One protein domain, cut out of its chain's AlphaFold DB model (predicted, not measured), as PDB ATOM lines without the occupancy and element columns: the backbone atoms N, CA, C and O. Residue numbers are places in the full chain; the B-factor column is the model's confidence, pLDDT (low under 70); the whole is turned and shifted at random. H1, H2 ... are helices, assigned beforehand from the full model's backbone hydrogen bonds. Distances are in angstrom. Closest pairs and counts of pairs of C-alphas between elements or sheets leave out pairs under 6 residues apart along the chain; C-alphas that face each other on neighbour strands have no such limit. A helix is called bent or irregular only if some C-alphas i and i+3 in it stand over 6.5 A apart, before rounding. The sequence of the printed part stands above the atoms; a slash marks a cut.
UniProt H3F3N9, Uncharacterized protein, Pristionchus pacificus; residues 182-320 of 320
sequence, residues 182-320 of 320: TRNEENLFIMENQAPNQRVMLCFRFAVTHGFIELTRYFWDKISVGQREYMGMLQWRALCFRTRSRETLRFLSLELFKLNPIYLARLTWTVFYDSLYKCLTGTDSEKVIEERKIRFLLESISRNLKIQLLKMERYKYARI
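What this domain is: This is residues 182 to 320 of the 320 residues of an uncharacterized protein of Pristionchus pacificus (UniProt H3F3N9). Three helical hairpins, H6 and H7, H4 and H5, and H2 and H3, follow one another along the long axis of an elongated helical body, with H4 and H5 in the middle. H8 crosses H6, and the small H1 lies at the other end of the body, beyond H2 and H3. The printed part has 139 residues with eight named helices, H1 to H8 in order, and no named strand; the class is all helix. It is compact, with a radius of gyration of the C-alphas of 16.5 A, and spans 56 by 32 by 25 A.

Where its parts are: H6, the longest helix, is residues 261 to 281, 29.8 A from C-alpha 261 at (122.832, 138.555, 146.043) to C-alpha 281 at (94.467, 132.363, 152.617). H7 is residues 284 to 300, 24.5 A, and H8 residues 303 to 317, 24.8 A, ending with C-alpha 317 at (107.558, 149.719, 152.623). H4 is residues 225 to 242, 24.7 A, with a kink of 43 degrees near residue 235, and H5 is residues 246 to 259, 20.2 A. H2 is residues 198 to 210, 18.2 A, H3 residues 213 to 222, 14.4 A, and H1 residues 186 to 189, 5.3 A. H4 and H8 are only just irregular: C-alphas 234 and 237 are 6.8 A apart, C-alphas 311 and 314 6.6 A.

How they stand to each other: H2 to H7 form an up and down bundle, each helix running against the one before it. H6 and H7 touch as a hairpin at a shallow tilt of 23 degrees, opposite ways; their closest C-alphas, Cys 279 and Lys 287, are 4.3 A apart. H6 touches H8, only just about perpendicular at 70.5 degrees, closest at the C-alphas of Ala 265 and Leu 309, 5.7 A. With residues 264 to 271 alone H6 touches H4, closest at the C-alphas of Leu 267 and Arg 237, 6.9 A. H4 and H5, the hubs, touch as a hairpin, closest at the C-alphas of Glu 229 and Leu 259, 6.4 A. H2 touches H4, closest at the C-alphas of Thr 209 and Leu 239, 6.1 A. H2 and H3 touch as a hairpin, closest at the C-alphas of Ala 207 and Thr 216, 5.6 A. H1 is close but not clearly touching H2, the C-alphas of Phe 189 and Val 200 7.2 A apart. Every O i to N i+4 pair is within hydrogen-bond range in H2, H6 and H7, but 5 of 6 in H3, 11 of 14 in H4, 9 of 10 in H5 and 6 of 11 in H8; H1 is too short for such a pair.

The domain as a whole: The C-alphas farthest apart, Arg 183 and Asp 284, are 56.9 A apart. The printed part has no cut and no long link. Mean pLDDT of the printed part is 84.7; residues 190 to 195, 241 to 243 and 313 to 320 are under 70.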
ATOM      1  N   THR A 182     131.007 118.863 116.308       85.88
ATOM      2  CA  THR A 182     131.634 120.187 116.213       85.88
ATOM      3  C   THR A 182     133.150 120.095 116.381       85.88
ATOM      4  O   THR A 182     133.648 119.569 117.368       85.88
ATOM      5  N   ARG A 183     133.906 120.678 115.438       77.75
ATOM      6  CA  ARG A 183     135.383 120.690 115.485       77.75
ATOM      7  C   ARG A 183     135.964 121.570 116.593       77.75
ATOM      8  O   ARG A 183     136.997 121.226 117.148       77.75
ATOM      9  N   ASN A 184     135.332 122.712 116.874       82.50
ATOM     10  CA  ASN A 184     135.731 123.609 117.955       82.50
ATOM     11  C   ASN A 184     134.574 123.775 118.943       82.50
ATOM     12  O   ASN A 184     133.624 124.516 118.692       82.50
ATOM     13  N   GLU A 185     134.660 123.059 120.058       83.88
ATOM     14  CA  GLU A 185     133.639 123.055 121.106       83.88
ATOM     15  C   GLU A 185     133.438 124.422 121.741       83.88
ATOM     16  O   GLU A 185     132.322 124.749 122.139       83.88
ATOM     17  N   GLU A 186     134.499 125.223 121.822       81.06
ATOM     18  CA  GLU A 186     134.458 126.544 122.438       81.06
ATOM     19  C   GLU A 186     133.452 127.449 121.730       81.06
ATOM     20  O   GLU A 186     132.729 128.179 122.397       81.06
ATOM     21  N   ASN A 187     133.279 127.296 120.414       79.94
ATOM     22  CA  ASN A 187     132.303 128.064 119.635       79.94
ATOM     23  C   ASN A 187     130.846 127.833 120.073       79.94
ATOM     24  O   ASN A 187     129.977 128.655 119.786       79.94
ATOM     25  N   LEU A 188     130.543 126.711 120.737       83.94
ATOM     26  CA  LEU A 188     129.200 126.456 121.263       83.94
ATOM     27  C   LEU A 188     128.938 127.184 122.586       83.94
ATOM     28  O   LEU A 188     127.776 127.443 122.899       83.94
ATOM     29  N   PHE A 189     129.983 127.505 123.355       84.06
ATOM     30  CA  PHE A 189     129.865 128.077 124.702       84.06
ATOM     31  C   PHE A 189     130.300 129.543 124.778       84.06
ATOM     32  O   PHE A 189     129.651 130.343 125.453       84.06
ATOM     33  N   ILE A 190     131.384 129.903 124.092       68.88
ATOM     34  CA  ILE A 190     131.989 131.229 124.134       68.88
ATOM     35  C   ILE A 190     131.262 132.125 123.140       68.88
ATOM     36  O   ILE A 190     131.468 132.061 121.932       68.88
ATOM     37  N   MET A 191     130.410 132.990 123.682       63.12
ATOM     38  CA  MET A 191     129.913 134.163 122.979       63.12
ATOM     39  C   MET A 191     129.989 135.344 123.944       63.12
ATOM     40  O   MET A 191     129.083 135.569 124.750       63.12
ATOM     41  N   GLU A 192     131.121 136.051 123.936       55.34
ATOM     42  CA  GLU A 192     131.268 137.271 124.728       55.34
ATOM     43  C   GLU A 192     130.231 138.302 124.267       55.34
ATOM     44  O   GLU A 192     130.080 138.566 123.075       55.34
ATOM     45  N   ASN A 193     129.481 138.861 125.220       57.28
ATOM     46  CA  ASN A 193     128.460 139.892 124.997       57.28
ATOM     47  C   ASN A 193     127.288 139.514 124.066       57.28
ATOM     48  O   ASN A 193     126.550 140.399 123.637       57.28
ATOM     49  N   GLN A 194     127.058 138.225 123.793       67.75
ATOM     50  CA  GLN A 194     125.872 137.762 123.061       67.75
ATOM     51  C   GLN A 194     125.040 136.781 123.892       67.75
ATOM     52  O   GLN A 194     125.502 136.191 124.874       67.75
ATOM     53  N   ALA A 195     123.778 136.613 123.490       69.75
ATOM     54  CA  ALA A 195     122.900 135.612 124.077       69.75
ATOM     55  C   ALA A 195     123.531 134.207 123.947       69.75
ATOM     56  O   ALA A 195     124.116 133.904 122.905       69.75
ATOM     57  N   PRO A 196     123.418 133.339 124.972       79.50
ATOM     58  CA  PRO A 196     123.929 131.976 124.895       79.50
ATOM     59  C   PRO A 196     123.362 131.228 123.688       79.50
ATOM     60  O   PRO A 196     122.198 131.417 123.324       79.50
ATOM     61  N   ASN A 197     124.147 130.303 123.132       88.19
ATOM     62  CA  ASN A 197     123.665 129.398 122.097       88.19
ATOM     63  C   ASN A 197     122.358 128.719 122.547       88.19
ATOM     64  O   ASN A 197     122.268 128.183 123.656       88.19
ATOM     65  N   GLN A 198     121.344 128.713 121.677       89.94
ATOM     66  CA  GLN A 198     120.021 128.183 122.009       89.94
ATOM     67  C   GLN A 198     120.079 126.733 122.516       89.94
ATOM     68  O   GLN A 198     119.367 126.395 123.460       89.94
ATOM     69  N   ARG A 199     120.956 125.885 121.958       91.75
ATOM     70  CA  ARG A 199     121.121 124.488 122.401       91.75
ATOM     71  C   ARG A 199     121.666 124.402 123.819       91.75
ATOM     72  O   ARG A 199     121.150 123.634 124.629       91.75
ATOM     73  N   VAL A 200     122.662 125.230 124.136       93.06
ATOM     74  CA  VAL A 200     123.223 125.347 125.490       93.06
ATOM     75  C   VAL A 200     122.145 125.814 126.464       93.06
ATOM     76  O   VAL A 200     121.956 125.198 127.511       93.06
ATOM     77  N   MET A 201     121.375 126.840 126.097       92.25
ATOM     78  CA  MET A 201     120.297 127.360 126.938       92.25
ATOM     79  C   MET A 201     119.200 126.318 127.198       92.25
ATOM     80  O   MET A 201     118.768 126.156 128.342       92.25
ATOM     81  N   LEU A 202     118.755 125.594 126.166       93.56
ATOM     82  CA  LEU A 202     117.727 124.558 126.285       93.56
ATOM     83  C   LEU A 202     118.207 123.368 127.123       93.56
ATOM     84  O   LEU A 202     117.484 122.912 128.009       93.56
ATOM     85  N   CYS A 203     119.431 122.896 126.885       95.31
ATOM     86  CA  CYS A 203     120.010 121.781 127.627       95.31
ATOM     87  C   CYS A 203     120.263 122.148 129.099       95.31
ATOM     88  O   CYS A 203     119.896 121.392 130.001       95.31
ATOM     89  N   PHE A 204     120.779 123.352 129.367       94.81
ATOM     90  CA  PHE A 204     120.930 123.862 130.729       94.81
ATOM     91  C   PHE A 204     119.582 123.984 131.443       94.81
ATOM     92  O   PHE A 204     119.428 123.498 132.563       94.81
ATOM     93  N   ARG A 205     118.572 124.573 130.788       92.88
ATOM     94  CA  ARG A 205     117.212 124.671 131.333       92.88
ATOM     95  C   ARG A 205     116.650 123.298 131.686       92.88
ATOM     96  O   ARG A 205     116.091 123.152 132.773       92.88
ATOM     97  N   PHE A 206     116.804 122.310 130.806       93.75
ATOM     98  CA  PHE A 206     116.394 120.933 131.074       93.75
ATOM     99  C   PHE A 206     117.109 120.381 132.315       93.75
ATOM    100  O   PHE A 206     116.457 119.934 133.259       93.75
ATOM    101  N   ALA A 207     118.441 120.481 132.356       94.62
ATOM    102  CA  ALA A 207     119.250 119.970 133.461       94.62
ATOM    103  C   ALA A 207     118.827 120.567 134.810       94.62
ATOM    104  O   ALA A 207     118.643 119.841 135.786       94.62
ATOM    105  N   VAL A 208     118.615 121.882 134.846       93.06
ATOM    106  CA  VAL A 208     118.198 122.612 136.046       93.06
ATOM    107  C   VAL A 208     116.773 122.239 136.464       93.06
ATOM    108  O   VAL A 208     116.528 121.937 137.633       93.06
ATOM    109  N   THR A 209     115.838 122.206 135.511       89.88
ATOM    110  CA  THR A 209     114.418 121.921 135.772       89.88
ATOM    111  C   THR A 209     114.227 120.520 136.350       89.88
ATOM    112  O   THR A 209     113.518 120.358 137.343       89.88
ATOM    113  N   HIS A 210     114.903 119.521 135.780       91.19
ATOM    114  CA  HIS A 210     114.757 118.115 136.173       91.19
ATOM    115  C   HIS A 210     115.818 117.649 137.183       91.19
ATOM    116  O   HIS A 210     115.798 116.507 137.638       91.19
ATOM    117  N   GLY A 211     116.731 118.534 137.591       91.62
ATOM    118  CA  GLY A 211     117.659 118.276 138.686       91.62
ATOM    119  C   GLY A 211     118.846 117.372 138.336       91.62
ATOM    120  O   GLY A 211     119.301 116.611 139.191       91.62
ATOM    121  N   PHE A 212     119.349 117.424 137.101       94.94
ATOM    122  CA  PHE A 212     120.594 116.769 136.675       94.94
ATOM    123  C   PHE A 212     121.801 117.656 137.014       94.94
ATOM    124  O   PHE A 212     122.276 118.436 136.186       94.94
ATOM    125  N   ILE A 213     122.270 117.566 138.263       94.75
ATOM    126  CA  ILE A 213     123.312 118.448 138.807       94.75
ATOM    127  C   ILE A 213     124.649 118.329 138.070       94.75
ATOM    128  O   ILE A 213     125.313 119.341 137.866       94.75
ATOM    129  N   GLU A 214     125.043 117.133 137.641       96.94
ATOM    130  CA  GLU A 214     126.294 116.908 136.917       96.94
ATOM    131  C   GLU A 214     126.300 117.677 135.597       96.94
ATOM    132  O   GLU A 214     127.263 118.375 135.283       96.94
ATOM    133  N   LEU A 215     125.181 117.626 134.874       96.69
ATOM    134  CA  LEU A 215     124.997 118.374 133.639       96.69
ATOM    135  C   LEU A 215     124.885 119.882 133.903       96.69
ATOM    136  O   LEU A 215     125.457 120.674 133.160       96.69
ATOM    137  N   THR A 216     124.225 120.297 134.991       95.75
ATOM    138  CA  THR A 216     124.213 121.710 135.411       95.75
ATOM    139  C   THR A 216     125.630 122.236 135.663       95.75
ATOM    140  O   THR A 216     125.968 123.297 135.148       95.75
ATOM    141  N   ARG A 217     126.466 121.497 136.410       96.94
ATOM    142  CA  ARG A 217     127.866 121.868 136.694       96.94
ATOM    143  C   ARG A 217     128.706 121.916 135.421       96.94
ATOM    144  O   ARG A 217     129.404 122.896 135.205       96.94
ATOM    145  N   TYR A 218     128.552 120.921 134.545       95.81
ATOM    146  CA  TYR A 218     129.235 120.882 133.250       95.81
ATOM    147  C   TYR A 218     129.030 122.167 132.437       95.81
ATOM    148  O   TYR A 218     129.991 122.733 131.917       95.81
ATOM    149  N   PHE A 219     127.787 122.647 132.344       94.81
ATOM    150  CA  PHE A 219     127.501 123.915 131.676       94.81
ATOM    151  C   PHE A 219     128.016 125.111 132.458       94.81
ATOM    152  O   PHE A 219     128.608 126.000 131.856       94.81
ATOM    153  N   TRP A 220     127.796 125.130 133.777       94.31
ATOM    154  CA  TRP A 220     128.210 126.232 134.641       94.31
ATOM    155  C   TRP A 220     129.688 126.555 134.443       94.31
ATOM    156  O   TRP A 220     130.029 127.710 134.220       94.31
ATOM    157  N   ASP A 221     130.544 125.537 134.406       93.38
ATOM    158  CA  ASP A 221     131.990 125.714 134.291       93.38
ATOM    159  C   ASP A 221     132.443 126.191 132.898       93.38
ATOM    160  O   ASP A 221     133.501 126.803 132.786       93.38
ATOM    161  N   LYS A 222     131.635 125.977 131.851       91.25
ATOM    162  CA  LYS A 222     131.984 126.283 130.450       91.25
ATOM    163  C   LYS A 222     131.423 127.598 129.909       91.25
ATOM    164  O   LYS A 222     131.933 128.095 128.911       91.25
ATOM    165  N   ILE A 223     130.379 128.150 130.525       90.88
ATOM    166  CA  ILE A 223     129.766 129.419 130.097       90.88
ATOM    167  C   ILE A 223     130.358 130.617 130.852       90.88
ATOM    168  O   ILE A 223     130.848 130.476 131.979       90.88
ATOM    169  N   SER A 224     130.285 131.806 130.246       89.50
ATOM    170  CA  SER A 224     130.827 133.042 130.828       89.50
ATOM    171  C   SER A 224     130.039 133.504 132.059       89.50
ATOM    172  O   SER A 224     128.879 133.138 132.250       89.50
ATOM    173  N   VAL A 225     130.640 134.356 132.896       90.75
ATOM    174  CA  VAL A 225     130.005 134.867 134.126       90.75
ATOM    175  C   VAL A 225     128.661 135.550 133.844       90.75
ATOM    176  O   VAL A 225     127.678 135.265 134.527       90.75
ATOM    177  N   GLY A 226     128.587 136.382 132.799       88.94
ATOM    178  CA  GLY A 226     127.336 137.035 132.401       88.94
ATOM    179  C   GLY A 226     126.259 136.035 131.970       88.94
ATOM    180  O   GLY A 226     125.092 136.172 132.340       88.94
ATOM    181  N   GLN A 227     126.643 134.967 131.264       89.75
ATOM    182  CA  GLN A 227     125.721 133.895 130.883       89.75
ATOM    183  C   GLN A 227     125.258 133.079 132.100       89.75
ATOM    184  O   GLN A 227     124.081 132.726 132.168       89.75
ATOM    185  N   ARG A 228     126.135 132.822 133.085       92.31
ATOM    186  CA  ARG A 228     125.775 132.161 134.357       92.31
ATOM    187  C   ARG A 228     124.704 132.944 135.106       92.31
ATOM    188  O   ARG A 228     123.710 132.355 135.531       92.31
ATOM    189  N   GLU A 229     124.891 134.258 135.244       91.94
ATOM    190  CA  GLU A 229     123.911 135.128 135.896       91.94
ATOM    191  C   GLU A 229     122.594 135.130 135.117       91.94
ATOM    192  O   GLU A 229     121.553 134.791 135.677       91.94
ATOM    193  N   TYR A 230     122.636 135.418 133.813       90.00
ATOM    194  CA  TYR A 230     121.441 135.481 132.972       90.00
ATOM    195  C   TYR A 230     120.648 134.166 132.974       90.00
ATOM    196  O   TYR A 230     119.467 134.138 133.334       90.00
ATOM    197  N   MET A 231     121.293 133.054 132.609       91.50
ATOM    198  CA  MET A 231     120.639 131.750 132.498       91.50
ATOM    199  C   MET A 231     120.187 131.238 133.864       91.50
ATOM    200  O   MET A 231     119.076 130.720 133.990       91.50
ATOM    201  N   GLY A 232     121.021 131.378 134.896       92.38
ATOM    202  CA  GLY A 232     120.693 130.888 136.227       92.38
ATOM    203  C   GLY A 232     119.562 131.683 136.885       92.38
ATOM    204  O   GLY A 232     118.650 131.065 137.431       92.38
ATOM    205  N   MET A 233     119.536 133.016 136.760       91.06
ATOM    206  CA  MET A 233     118.425 133.836 137.269       91.06
ATOM    207  C   MET A 233     117.116 133.549 136.533       91.06
ATOM    208  O   MET A 233     116.067 133.436 137.170       91.06
ATOM    209  N   LEU A 234     117.174 133.360 135.210       90.00
ATOM    210  CA  LEU A 234     116.004 132.998 134.410       90.00
ATOM    211  C   LEU A 234     115.379 131.677 134.882       90.00
ATOM    212  O   LEU A 234     114.156 131.560 134.958       90.00
ATOM    213  N   GLN A 235     116.206 130.685 135.231       90.00
ATOM    214  CA  GLN A 235     115.717 129.396 135.730       90.00
ATOM    215  C   GLN A 235     115.386 129.395 137.227       90.00
ATOM    216  O   GLN A 235     114.617 128.542 137.672       90.00
ATOM    217  N   TRP A 236     115.904 130.345 138.010       91.00
ATOM    218  CA  TRP A 236     115.757 130.366 139.467       91.00
ATOM    219  C   TRP A 236     114.295 130.328 139.924       91.00
ATOM    220  O   TRP A 236     113.919 129.517 140.770       91.00
ATOM    221  N   ARG A 237     113.427 131.139 139.306       81.12
ATOM    222  CA  ARG A 237     111.996 131.156 139.648       81.12
ATOM    223  C   ARG A 237     111.319 129.807 139.392       81.12
ATOM    224  O   ARG A 237     110.480 129.387 140.186       81.12
ATOM    225  N   ALA A 238     111.668 129.132 138.297       76.56
ATOM    226  CA  ALA A 238     111.135 127.806 137.994       76.56
ATOM    227  C   ALA A 238     111.655 126.759 138.991       76.56
ATOM    228  O   ALA A 238     110.897 125.899 139.435       76.56
ATOM    229  N   LEU A 239     112.924 126.869 139.381       82.69
ATOM    230  CA  LEU A 239     113.589 125.970 140.314       82.69
ATOM    231  C   LEU A 239     112.914 125.963 141.690       82.69
ATOM    232  O   LEU A 239     112.606 124.882 142.183       82.69
ATOM    233  N   CYS A 240     112.624 127.136 142.265       78.69
ATOM    234  CA  CYS A 240     112.090 127.266 143.627       78.69
ATOM    235  C   CYS A 240     110.812 126.455 143.904       78.69
ATOM    236  O   CYS A 240     110.565 126.121 145.058       78.69
ATOM    237  N   PHE A 241     110.021 126.119 142.876       67.81
ATOM    238  CA  PHE A 241     108.771 125.365 143.047       67.81
ATOM    239  C   PHE A 241     108.608 124.129 142.167       67.81
ATOM    240  O   PHE A 241     107.664 123.370 142.384       67.81
ATOM    241  N   ARG A 242     109.480 123.914 141.175       69.56
ATOM    242  CA  ARG A 242     109.382 122.749 140.280       69.56
ATOM    243  C   ARG A 242     110.455 121.706 140.533       69.56
ATOM    244  O   ARG A 242     110.198 120.530 140.290       69.56
ATOM    245  N   THR A 243     111.643 122.095 141.003       66.06
ATOM    246  CA  THR A 243     112.704 121.107 141.202       66.06
ATOM    247  C   THR A 243     112.465 120.316 142.479       66.06
ATOM    248  O   THR A 243     112.240 120.881 143.546       66.06
ATOM    249  N   ARG A 244     112.579 118.990 142.383       74.38
ATOM    250  CA  ARG A 244     112.680 118.103 143.551       74.38
ATOM    251  C   ARG A 244     114.140 117.821 143.935       74.38
ATOM    252  O   ARG A 244     114.402 117.053 144.853       74.38
ATOM    253  N   SER A 245     115.108 118.431 143.241       84.75
ATOM    254  CA  SER A 245     116.537 118.243 143.504       84.75
ATOM    255  C   SER A 245     117.069 119.296 144.474       84.75
ATOM    256  O   SER A 245     117.390 120.423 144.085       84.75
ATOM    257  N   ARG A 246     117.227 118.899 145.746       86.81
ATOM    258  CA  ARG A 246     117.885 119.725 146.776       86.81
ATOM    259  C   ARG A 246     119.288 120.150 146.350       86.81
ATOM    260  O   ARG A 246     119.707 121.268 146.627       86.81
ATOM    261  N   GLU A 247     120.022 119.265 145.674       89.06
ATOM    262  CA  GLU A 247     121.405 119.523 145.274       89.06
ATOM    263  C   GLU A 247     121.496 120.615 144.201       89.06
ATOM    264  O   GLU A 247     122.314 121.527 144.328       89.06
ATOM    265  N   THR A 248     120.613 120.581 143.199       91.50
ATOM    266  CA  THR A 248     120.533 121.613 142.151       91.50
ATOM    267  C   THR A 248     120.109 122.959 142.729       91.50
ATOM    268  O   THR A 248     120.745 123.973 142.438       91.50
ATOM    269  N   LEU A 249     119.095 122.964 143.603       91.81
ATOM    270  CA  LEU A 249     118.648 124.169 144.303       91.81
ATOM    271  C   LEU A 249     119.763 124.775 145.156       91.81
ATOM    272  O   LEU A 249     120.049 125.967 145.047       91.81
ATOM    273  N   ARG A 250     120.461 123.949 145.940       92.75
ATOM    274  CA  ARG A 250     121.574 124.393 146.780       92.75
ATOM    275  C   ARG A 250     122.735 124.942 145.958       92.75
ATOM    276  O   ARG A 250     123.236 126.012 146.293       92.75
ATOM    277  N   PHE A 251     123.142 124.243 144.901       94.56
ATOM    278  CA  PHE A 251     124.223 124.673 144.014       94.56
ATOM    279  C   PHE A 251     123.931 126.048 143.407       94.56
ATOM    280  O   PHE A 251     124.692 126.986 143.634       94.56
ATOM    281  N   LEU A 252     122.785 126.206 142.735       94.25
ATOM    282  CA  LEU A 252     122.427 127.484 142.121       94.25
ATOM    283  C   LEU A 252     122.241 128.590 143.162       94.25
ATOM    284  O   LEU A 252     122.669 129.713 142.927       94.25
ATOM    285  N   SER A 253     121.694 128.279 144.341       94.38
ATOM    286  CA  SER A 253     121.546 129.267 145.419       94.38
ATOM    287  C   SER A 253     122.877 129.805 145.945       94.38
ATOM    288  O   SER A 253     122.917 130.902 146.496       94.38
ATOM    289  N   LEU A 254     123.952 129.017 145.861       95.50
ATOM    290  CA  LEU A 254     125.289 129.426 146.280       95.50
ATOM    291  C   LEU A 254     125.951 130.239 145.176       95.50
ATOM    292  O   LEU A 254     126.460 131.324 145.436       95.50
ATOM    293  N   GLU A 255     125.916 129.721 143.953       95.81
ATOM    294  CA  GLU A 255     126.612 130.328 142.826       95.81
ATOM    295  C   GLU A 255     125.955 131.638 142.379       95.81
ATOM    296  O   GLU A 255     126.639 132.647 142.241       95.81
ATOM    297  N   LEU A 256     124.625 131.689 142.268       95.19
ATOM    298  CA  LEU A 256     123.917 132.927 141.923       95.19
ATOM    299  C   LEU A 256     124.036 133.994 143.008       95.19
ATOM    300  O   LEU A 256     124.027 135.182 142.697       95.19
ATOM    301  N   PHE A 257     124.174 133.592 144.274       95.00
ATOM    302  CA  PHE A 257     124.356 134.548 145.362       95.00
ATOM    303  C   PHE A 257     125.708 135.258 145.266       95.00
ATOM    304  O   PHE A 257     125.794 136.433 145.609       95.00
ATOM    305  N   LYS A 258     126.752 134.570 144.784       95.00
ATOM    306  CA  LYS A 258     128.064 135.186 144.526       95.00
ATOM    307  C   LYS A 258     128.002 136.207 143.390       95.00
ATOM    308  O   LYS A 258     128.734 137.185 143.436       95.00
ATOM    309  N   LEU A 259     127.145 135.970 142.394       93.88
ATOM    310  CA  LEU A 259     126.991 136.850 141.234       93.88
ATOM    311  C   LEU A 259     126.144 138.080 141.567       93.88
ATOM    312  O   LEU A 259     126.575 139.204 141.341       93.88
ATOM    313  N   ASN A 260     124.949 137.878 142.130       93.38
ATOM    314  CA  ASN A 260     124.024 138.974 142.406       93.38
ATOM    315  C   ASN A 260     123.098 138.658 143.596       93.38
ATOM    316  O   ASN A 260     121.970 138.173 143.426       93.38
ATOM    317  N   PRO A 261     123.551 138.940 144.831       92.31
ATOM    318  CA  PRO A 261     122.832 138.555 146.043       92.31
ATOM    319  C   PRO A 261     121.517 139.322 146.219       92.31
ATOM    320  O   PRO A 261     120.544 138.768 146.730       92.31
ATOM    321  N   ILE A 262     121.467 140.588 145.792       89.69
ATOM    322  CA  ILE A 262     120.281 141.438 145.936       89.69
ATOM    323  C   ILE A 262     119.179 140.948 145.003       89.69
ATOM    324  O   ILE A 262     118.051 140.735 145.449       89.69
ATOM    325  N   TYR A 263     119.491 140.744 143.722       89.94
ATOM    326  CA  TYR A 263     118.492 140.309 142.754       89.94
ATOM    327  C   TYR A 263     117.984 138.898 143.060       89.94
ATOM    328  O   TYR A 263     116.770 138.683 143.079       89.94
ATOM    329  N   LEU A 264     118.882 137.972 143.421       92.62
ATOM    330  CA  LEU A 264     118.497 136.626 143.848       92.62
ATOM    331  C   LEU A 264     117.553 136.661 145.053       92.62
ATOM    332  O   LEU A 264     116.535 135.967 145.061       92.62
ATOM    333  N   ALA A 265     117.863 137.478 146.064       91.44
ATOM    334  CA  ALA A 265     117.010 137.633 147.235       91.44
ATOM    335  C   ALA A 265     115.636 138.203 146.863       91.44
ATOM    336  O   ALA A 265     114.634 137.656 147.309       91.44
ATOM    337  N   ARG A 266     115.563 139.212 145.980       89.12
ATOM    338  CA  ARG A 266     114.282 139.769 145.503       89.12
ATOM    339  C   ARG A 266     113.439 138.717 144.788       89.12
ATOM    340  O   ARG A 266     112.276 138.543 145.137       89.12
ATOM    341  N   LEU A 267     114.026 137.991 143.833       89.69
ATOM    342  CA  LEU A 267     113.329 136.922 143.109       89.69
ATOM    343  C   LEU A 267     112.823 135.836 144.060       89.69
ATOM    344  O   LEU A 267     111.685 135.382 143.946       89.69
ATOM    345  N   THR A 268     113.667 135.437 145.011       90.88
ATOM    346  CA  THR A 268     113.317 134.426 146.011       90.88
ATOM    347  C   THR A 268     112.225 134.929 146.953       90.88
ATOM    348  O   THR A 268     111.327 134.164 147.280       90.88
ATOM    349  N   TRP A 269     112.251 136.207 147.340       88.81
ATOM    350  CA  TRP A 269     111.233 136.819 148.189       88.81
ATOM    351  C   TRP A 269     109.869 136.871 147.506       88.81
ATOM    352  O   TRP A 269     108.882 136.479 148.113       88.81
ATOM    353  N   THR A 270     109.798 137.281 146.235       86.69
ATOM    354  CA  THR A 270     108.537 137.299 145.471       86.69
ATOM    355  C   THR A 270     107.881 135.920 145.434       86.69
ATOM    356  O   THR A 270     106.681 135.781 145.639       86.69
ATOM    357  N   VAL A 271     108.695 134.898 145.190       84.94
ATOM    358  CA  VAL A 271     108.303 133.488 145.148       84.94
ATOM    359  C   VAL A 271     107.848 133.015 146.533       84.94
ATOM    360  O   VAL A 271     106.746 132.497 146.674       84.94
ATOM    361  N   PHE A 272     108.656 133.252 147.565       87.25
ATOM    362  CA  PHE A 272     108.353 132.887 148.948       87.25
ATOM    363  C   PHE A 272     107.066 133.546 149.460       87.25
ATOM    364  O   PHE A 272     106.244 132.878 150.079       87.25
ATOM    365  N   TYR A 273     106.875 134.836 149.178       86.50
ATOM    366  CA  TYR A 273     105.704 135.594 149.602       86.50
ATOM    367  C   TYR A 273     104.415 135.073 148.959       86.50
ATOM    368  O   TYR A 273     103.420 134.934 149.660       86.50
ATOM    369  N   ASP A 274     104.433 134.731 147.665       85.19
ATOM    370  CA  ASP A 274     103.273 134.139 146.980       85.19
ATOM    371  C   ASP A 274     102.848 132.810 147.633       85.19
ATOM    372  O   ASP A 274     101.670 132.614 147.940       85.19
ATOM    373  N   SER A 275     103.802 131.925 147.937       85.81
ATOM    374  CA  SER A 275     103.506 130.686 148.672       85.81
ATOM    375  C   SER A 275     103.046 130.937 150.103       85.81
ATOM    376  O   SER A 275     102.108 130.292 150.559       85.81
ATOM    377  N   LEU A 276     103.668 131.879 150.819       86.56
ATOM    378  CA  LEU A 276     103.270 132.214 152.187       86.56
ATOM    379  C   LEU A 276     101.846 132.771 152.226       86.56
ATOM    380  O   LEU A 276     101.059 132.378 153.080       86.56
ATOM    381  N   TYR A 277     101.501 133.651 151.288       86.12
ATOM    382  CA  TYR A 277     100.153 134.187 151.162       86.12
ATOM    383  C   TYR A 277      99.136 133.059 150.954       86.12
ATOM    384  O   TYR A 277      98.158 132.987 151.692       86.12
ATOM    385  N   LYS A 278      99.417 132.119 150.043       86.62
ATOM    386  CA  LYS A 278      98.571 130.935 149.808       86.62
ATOM    387  C   LYS A 278      98.473 130.008 151.024       86.62
ATOM    388  O   LYS A 278      97.406 129.453 151.263       86.62
ATOM    389  N   CYS A 279      99.522 129.882 151.839       86.12
ATOM    390  CA  CYS A 279      99.438 129.175 153.124       86.12
ATOM    391  C   CYS A 279      98.482 129.846 154.123       86.12
ATOM    392  O   CYS A 279      97.932 129.174 154.992       86.12
ATOM    393  N   LEU A 280      98.317 131.168 154.053       85.56
ATOM    394  CA  LEU A 280      97.475 131.915 154.987       85.56
ATOM    395  C   LEU A 280      96.020 131.997 154.515       85.56
ATOM    396  O   LEU A 280      95.114 131.965 155.344       85.56
ATOM    397  N   THR A 281      95.793 132.095 153.202       88.38
ATOM    398  CA  THR A 281      94.467 132.363 152.617       88.38
ATOM    399  C   THR A 281      93.856 131.185 151.859       88.38
ATOM    400  O   THR A 281      92.666 131.222 151.558       88.38
ATOM    401  N   GLY A 282      94.642 130.152 151.545       86.12
ATOM    402  CA  GLY A 282      94.202 129.001 150.757       86.12
ATOM    403  C   GLY A 282      93.333 128.004 151.525       86.12
ATOM    404  O   GLY A 282      93.114 128.105 152.733       86.12
ATOM    405  N   THR A 283      92.859 126.994 150.803       88.19
ATOM    406  CA  THR A 283      92.171 125.822 151.368       88.19
ATOM    407  C   THR A 283      93.138 124.928 152.151       88.19
ATOM    408  O   THR A 283      94.343 124.958 151.920       88.19
ATOM    409  N   ASP A 284      92.648 124.087 153.067       84.88
ATOM    410  CA  ASP A 284      93.532 123.265 153.913       84.88
ATOM    411  C   ASP A 284      94.452 122.322 153.116       84.88
ATOM    412  O   ASP A 284      95.591 122.080 153.516       84.88
ATOM    413  N   SER A 285      94.012 121.844 151.950       82.69
ATOM    414  CA  SER A 285      94.854 121.057 151.041       82.69
ATOM    415  C   SER A 285      95.968 121.896 150.404       82.69
ATOM    416  O   SER A 285      97.114 121.446 150.334       82.69
ATOM    417  N   GLU A 286      95.668 123.126 149.982       83.25
ATOM    418  CA  GLU A 286      96.652 124.066 149.436       83.25
ATOM    419  C   GLU A 286      97.678 124.477 150.492       83.25
ATOM    420  O   GLU A 286      98.875 124.484 150.199       83.25
ATOM    421  N   LYS A 287      97.244 124.721 151.736       86.00
ATOM    422  CA  LYS A 287      98.141 125.062 152.851       86.00
ATOM    423  C   LYS A 287      99.220 124.005 153.051       86.00
ATOM    424  O   LYS A 287     100.400 124.339 153.118       86.00
ATOM    425  N   VAL A 288      98.840 122.726 153.086       82.62
ATOM    426  CA  VAL A 288      99.790 121.614 153.272       82.62
ATOM    427  C   VAL A 288     100.796 121.534 152.119       82.62
ATOM    428  O   VAL A 288     101.978 121.257 152.337       82.62
ATOM    429  N   ILE A 289     100.354 121.770 150.881       83.06
ATOM    430  CA  ILE A 289     101.227 121.743 149.699       83.06
ATOM    431  C   ILE A 289     102.226 122.903 149.738       83.06
ATOM    432  O   ILE A 289     103.424 122.697 149.524       83.06
ATOM    433  N   GLU A 290     101.750 124.114 150.010       85.12
ATOM    434  CA  GLU A 290     102.585 125.313 150.039       85.12
ATOM    435  C   GLU A 290     103.544 125.313 151.241       85.12
ATOM    436  O   GLU A 290     104.716 125.659 151.082       85.12
ATOM    437  N   GLU A 291     103.136 124.794 152.405       85.31
ATOM    438  CA  GLU A 291     104.024 124.615 153.561       85.31
ATOM    439  C   GLU A 291     105.198 123.687 153.218       85.31
ATOM    440  O   GLU A 291     106.358 123.995 153.511       85.31
ATOM    441  N   ARG A 292     104.926 122.568 152.532       82.44
ATOM    442  CA  ARG A 292     105.971 121.639 152.073       82.44
ATOM    443  C   ARG A 292     106.936 122.306 151.096       82.44
ATOM    444  O   ARG A 292     108.142 122.089 151.206       82.44
ATOM    445  N   LYS A 293     106.437 123.134 150.170       84.50
ATOM    446  CA  LYS A 293     107.278 123.894 149.227       84.50
ATOM    447  C   LYS A 293     108.172 124.897 149.948       84.50
ATOM    448  O   LYS A 293     109.373 124.938 149.683       84.50
ATOM    449  N   ILE A 294     107.609 125.670 150.878       87.25
ATOM    450  CA  ILE A 294     108.358 126.643 151.681       87.25
ATOM    451  C   ILE A 294     109.444 125.937 152.488       87.25
ATOM    452  O   ILE A 294     110.604 126.347 152.451       87.25
ATOM    453  N   ARG A 295     109.089 124.847 153.177       87.19
ATOM    454  CA  ARG A 295     110.034 124.041 153.951       87.19
ATOM    455  C   ARG A 295     111.168 123.527 153.069       87.19
ATOM    456  O   ARG A 295     112.332 123.755 153.387       87.19
ATOM    457  N   PHE A 296     110.840 122.919 151.930       85.81
ATOM    458  CA  PHE A 296     111.832 122.420 150.981       85.81
ATOM    459  C   PHE A 296     112.776 123.526 150.488       85.81
ATOM    460  O   PHE A 296     113.996 123.332 150.472       85.81
ATOM    461  N   LEU A 297     112.233 124.693 150.123       88.69
ATOM    462  CA  LEU A 297     113.013 125.853 149.698       88.69
ATOM    463  C   LEU A 297     113.973 126.288 150.809       88.69
ATOM    464  O   LEU A 297     115.182 126.354 150.587       88.69
ATOM    465  N   LEU A 298     113.449 126.532 152.013       88.69
ATOM    466  CA  LEU A 298     114.230 126.995 153.157       88.69
ATOM    467  C   LEU A 298     115.269 125.974 153.614       88.69
ATOM    468  O   LEU A 298     116.333 126.382 154.062       88.69
ATOM    469  N   GLU A 299     115.027 124.674 153.502       88.62
ATOM    470  CA  GLU A 299     116.025 123.643 153.810       88.62
ATOM    471  C   GLU A 299     117.155 123.610 152.771       88.62
ATOM    472  O   GLU A 299     118.317 123.388 153.125       88.62
ATOM    473  N   SER A 300     116.833 123.883 151.505       88.94
ATOM    474  CA  SER A 300     117.735 123.662 150.370       88.94
ATOM    475  C   SER A 300     118.602 124.866 149.999       88.94
ATOM    476  O   SER A 300     119.731 124.682 149.540       88.94
ATOM    477  N   ILE A 301     118.113 126.097 150.175       91.44
ATOM    478  CA  ILE A 301     118.877 127.299 149.806       91.44
ATOM    479  C   ILE A 301     120.068 127.561 150.740       91.44
ATOM    480  O   ILE A 301     120.102 127.147 151.903       91.44
ATOM    481  N   SER A 302     121.056 128.299 150.233       92.00
ATOM    482  CA  SER A 302     122.253 128.692 150.973       92.00
ATOM    483  C   SER A 302     121.938 129.521 152.224       92.00
ATOM    484  O   SER A 302     120.997 130.316 152.256       92.00
ATOM    485  N   ARG A 303     122.766 129.378 153.270       91.75
ATOM    486  CA  ARG A 303     122.645 130.167 154.512       91.75
ATOM    487  C   ARG A 303     122.690 131.673 154.235       91.75
ATOM    488  O   ARG A 303     121.932 132.420 154.842       91.75
ATOM    489  N   ASN A 304     123.536 132.099 153.300       92.00
ATOM    490  CA  ASN A 304     123.681 133.505 152.934       92.00
ATOM    491  C   ASN A 304     122.392 134.065 152.324       92.00
ATOM    492  O   ASN A 304     121.959 135.147 152.713       92.00
ATOM    493  N   LEU A 305     121.732 133.297 151.449       91.00
ATOM    494  CA  LEU A 305     120.443 133.694 150.896       91.00
ATOM    495  C   LEU A 305     119.362 133.767 151.983       91.00
ATOM    496  O   LEU A 305     118.616 134.738 152.006       91.00
ATOM    497  N   LYS A 306     119.322 132.822 152.937       90.88
ATOM    498  CA  LYS A 306     118.391 132.893 154.085       90.88
ATOM    499  C   LYS A 306     118.584 134.176 154.894       90.88
ATOM    500  O   LYS A 306     117.619 134.876 155.173       90.88
ATOM    501  N   ILE A 307     119.831 134.509 155.234       89.50
ATOM    502  CA  ILE A 307     120.155 135.735 155.980       89.50
ATOM    503  C   ILE A 307     119.726 136.974 155.186       89.50
ATOM    504  O   ILE A 307     119.157 137.902 155.754       89.50
ATOM    505  N   GLN A 308     119.979 136.992 153.875       88.62
ATOM    506  CA  GLN A 308     119.607 138.119 153.028       88.62
ATOM    507  C   GLN A 308     118.088 138.271 152.894       88.62
ATOM    508  O   GLN A 308     117.602 139.396 152.913       88.62
ATOM    509  N   LEU A 309     117.339 137.165 152.822       86.19
ATOM    510  CA  LEU A 309     115.874 137.172 152.811       86.19
ATOM    511  C   LEU A 309     115.290 137.770 154.091       86.19
ATOM    512  O   LEU A 309     114.387 138.591 154.010       86.19
ATOM    513  N   LEU A 310     115.838 137.430 155.261       83.62
ATOM    514  CA  LEU A 310     115.389 138.008 156.535       83.62
ATOM    515  C   LEU A 310     115.604 139.528 156.584       83.62
ATOM    516  O   LEU A 310     114.776 140.267 157.103       83.62
ATOM    517  N   LYS A 311     116.680 140.027 155.965       81.88
ATOM    518  CA  LYS A 311     116.928 141.473 155.845       81.88
ATOM    519  C   LYS A 311     115.941 142.177 154.905       81.88
ATOM    520  O   LYS A 311     115.831 143.403 154.959       81.88
ATOM    521  N   MET A 312     115.219 141.434 154.060       71.31
ATOM    522  CA  MET A 312     114.207 141.992 153.161       71.31
ATOM    523  C   MET A 312     112.893 142.356 153.853       71.31
ATOM    524  O   MET A 312     112.047 142.961 153.200       71.31
ATOM    525  N   GLU A 313     112.733 142.131 155.164       56.56
ATOM    526  CA  GLU A 313     111.602 142.695 155.925       56.56
ATOM    527  C   GLU A 313     111.456 144.216 155.733       56.56
ATOM    528  O   GLU A 313     110.343 144.738 155.735       56.56
ATOM    529  N   ARG A 314     112.560 144.924 155.448       49.97
ATOM    530  CA  ARG A 314     112.564 146.366 155.141       49.97
ATOM    531  C   ARG A 314     111.955 146.736 153.778       49.97
ATOM    532  O   ARG A 314     111.673 147.907 153.553       49.97
ATOM    533  N   TYR A 315     111.706 145.773 152.886       51.12
ATOM    534  CA  TYR A 315     111.016 146.003 151.608       51.12
ATOM    535  C   TYR A 315     109.485 145.983 151.721       51.12
ATOM    536  O   TYR A 315     108.826 146.325 150.743       51.12
ATOM    537  N   LYS A 316     108.903 145.698 152.903       47.41
ATOM    538  CA  LYS A 316     107.456 145.888 153.153       47.41
ATOM    539  C   LYS A 316     106.971 147.321 152.874       47.41
ATOM    540  O   LYS A 316     105.784 147.510 152.643       47.41
ATOM    541  N   TYR A 317     107.873 148.304 152.860       41.12
ATOM    542  CA  TYR A 317     107.558 149.719 152.623       41.12
ATOM    543  C   TYR A 317     108.011 150.248 151.256       41.12
ATOM    544  O   TYR A 317     107.808 151.419 150.952       41.12
ATOM    545  N   ALA A 318     108.625 149.413 150.415       36.03
ATOM    546  CA  ALA A 318     109.146 149.839 149.122       36.03
ATOM    547  C   ALA A 318     108.345 149.196 147.982       36.03
ATOM    548  O   ALA A 318     108.799 148.223 147.378       36.03
ATOM    549  N   ARG A 319     107.213 149.850 147.678       30.69
ATOM    550  CA  ARG A 319     106.332 149.752 146.491       30.69
ATOM    551  C   ARG A 319     104.980 149.051 146.684       30.69
ATOM    552  O   ARG A 319     104.873 147.830 146.587       30.69
ATOM    553  N   ILE A 320     103.984 149.915 146.921       33.06
ATOM    554  CA  ILE A 320     102.736 150.021 146.135       33.06
ATOM    555  C   ILE A 320     103.060 149.982 144.637       33.06
ATOM    556  O   ILE A 320     104.090 150.598 144.258       33.06
TER     557      ILE A 320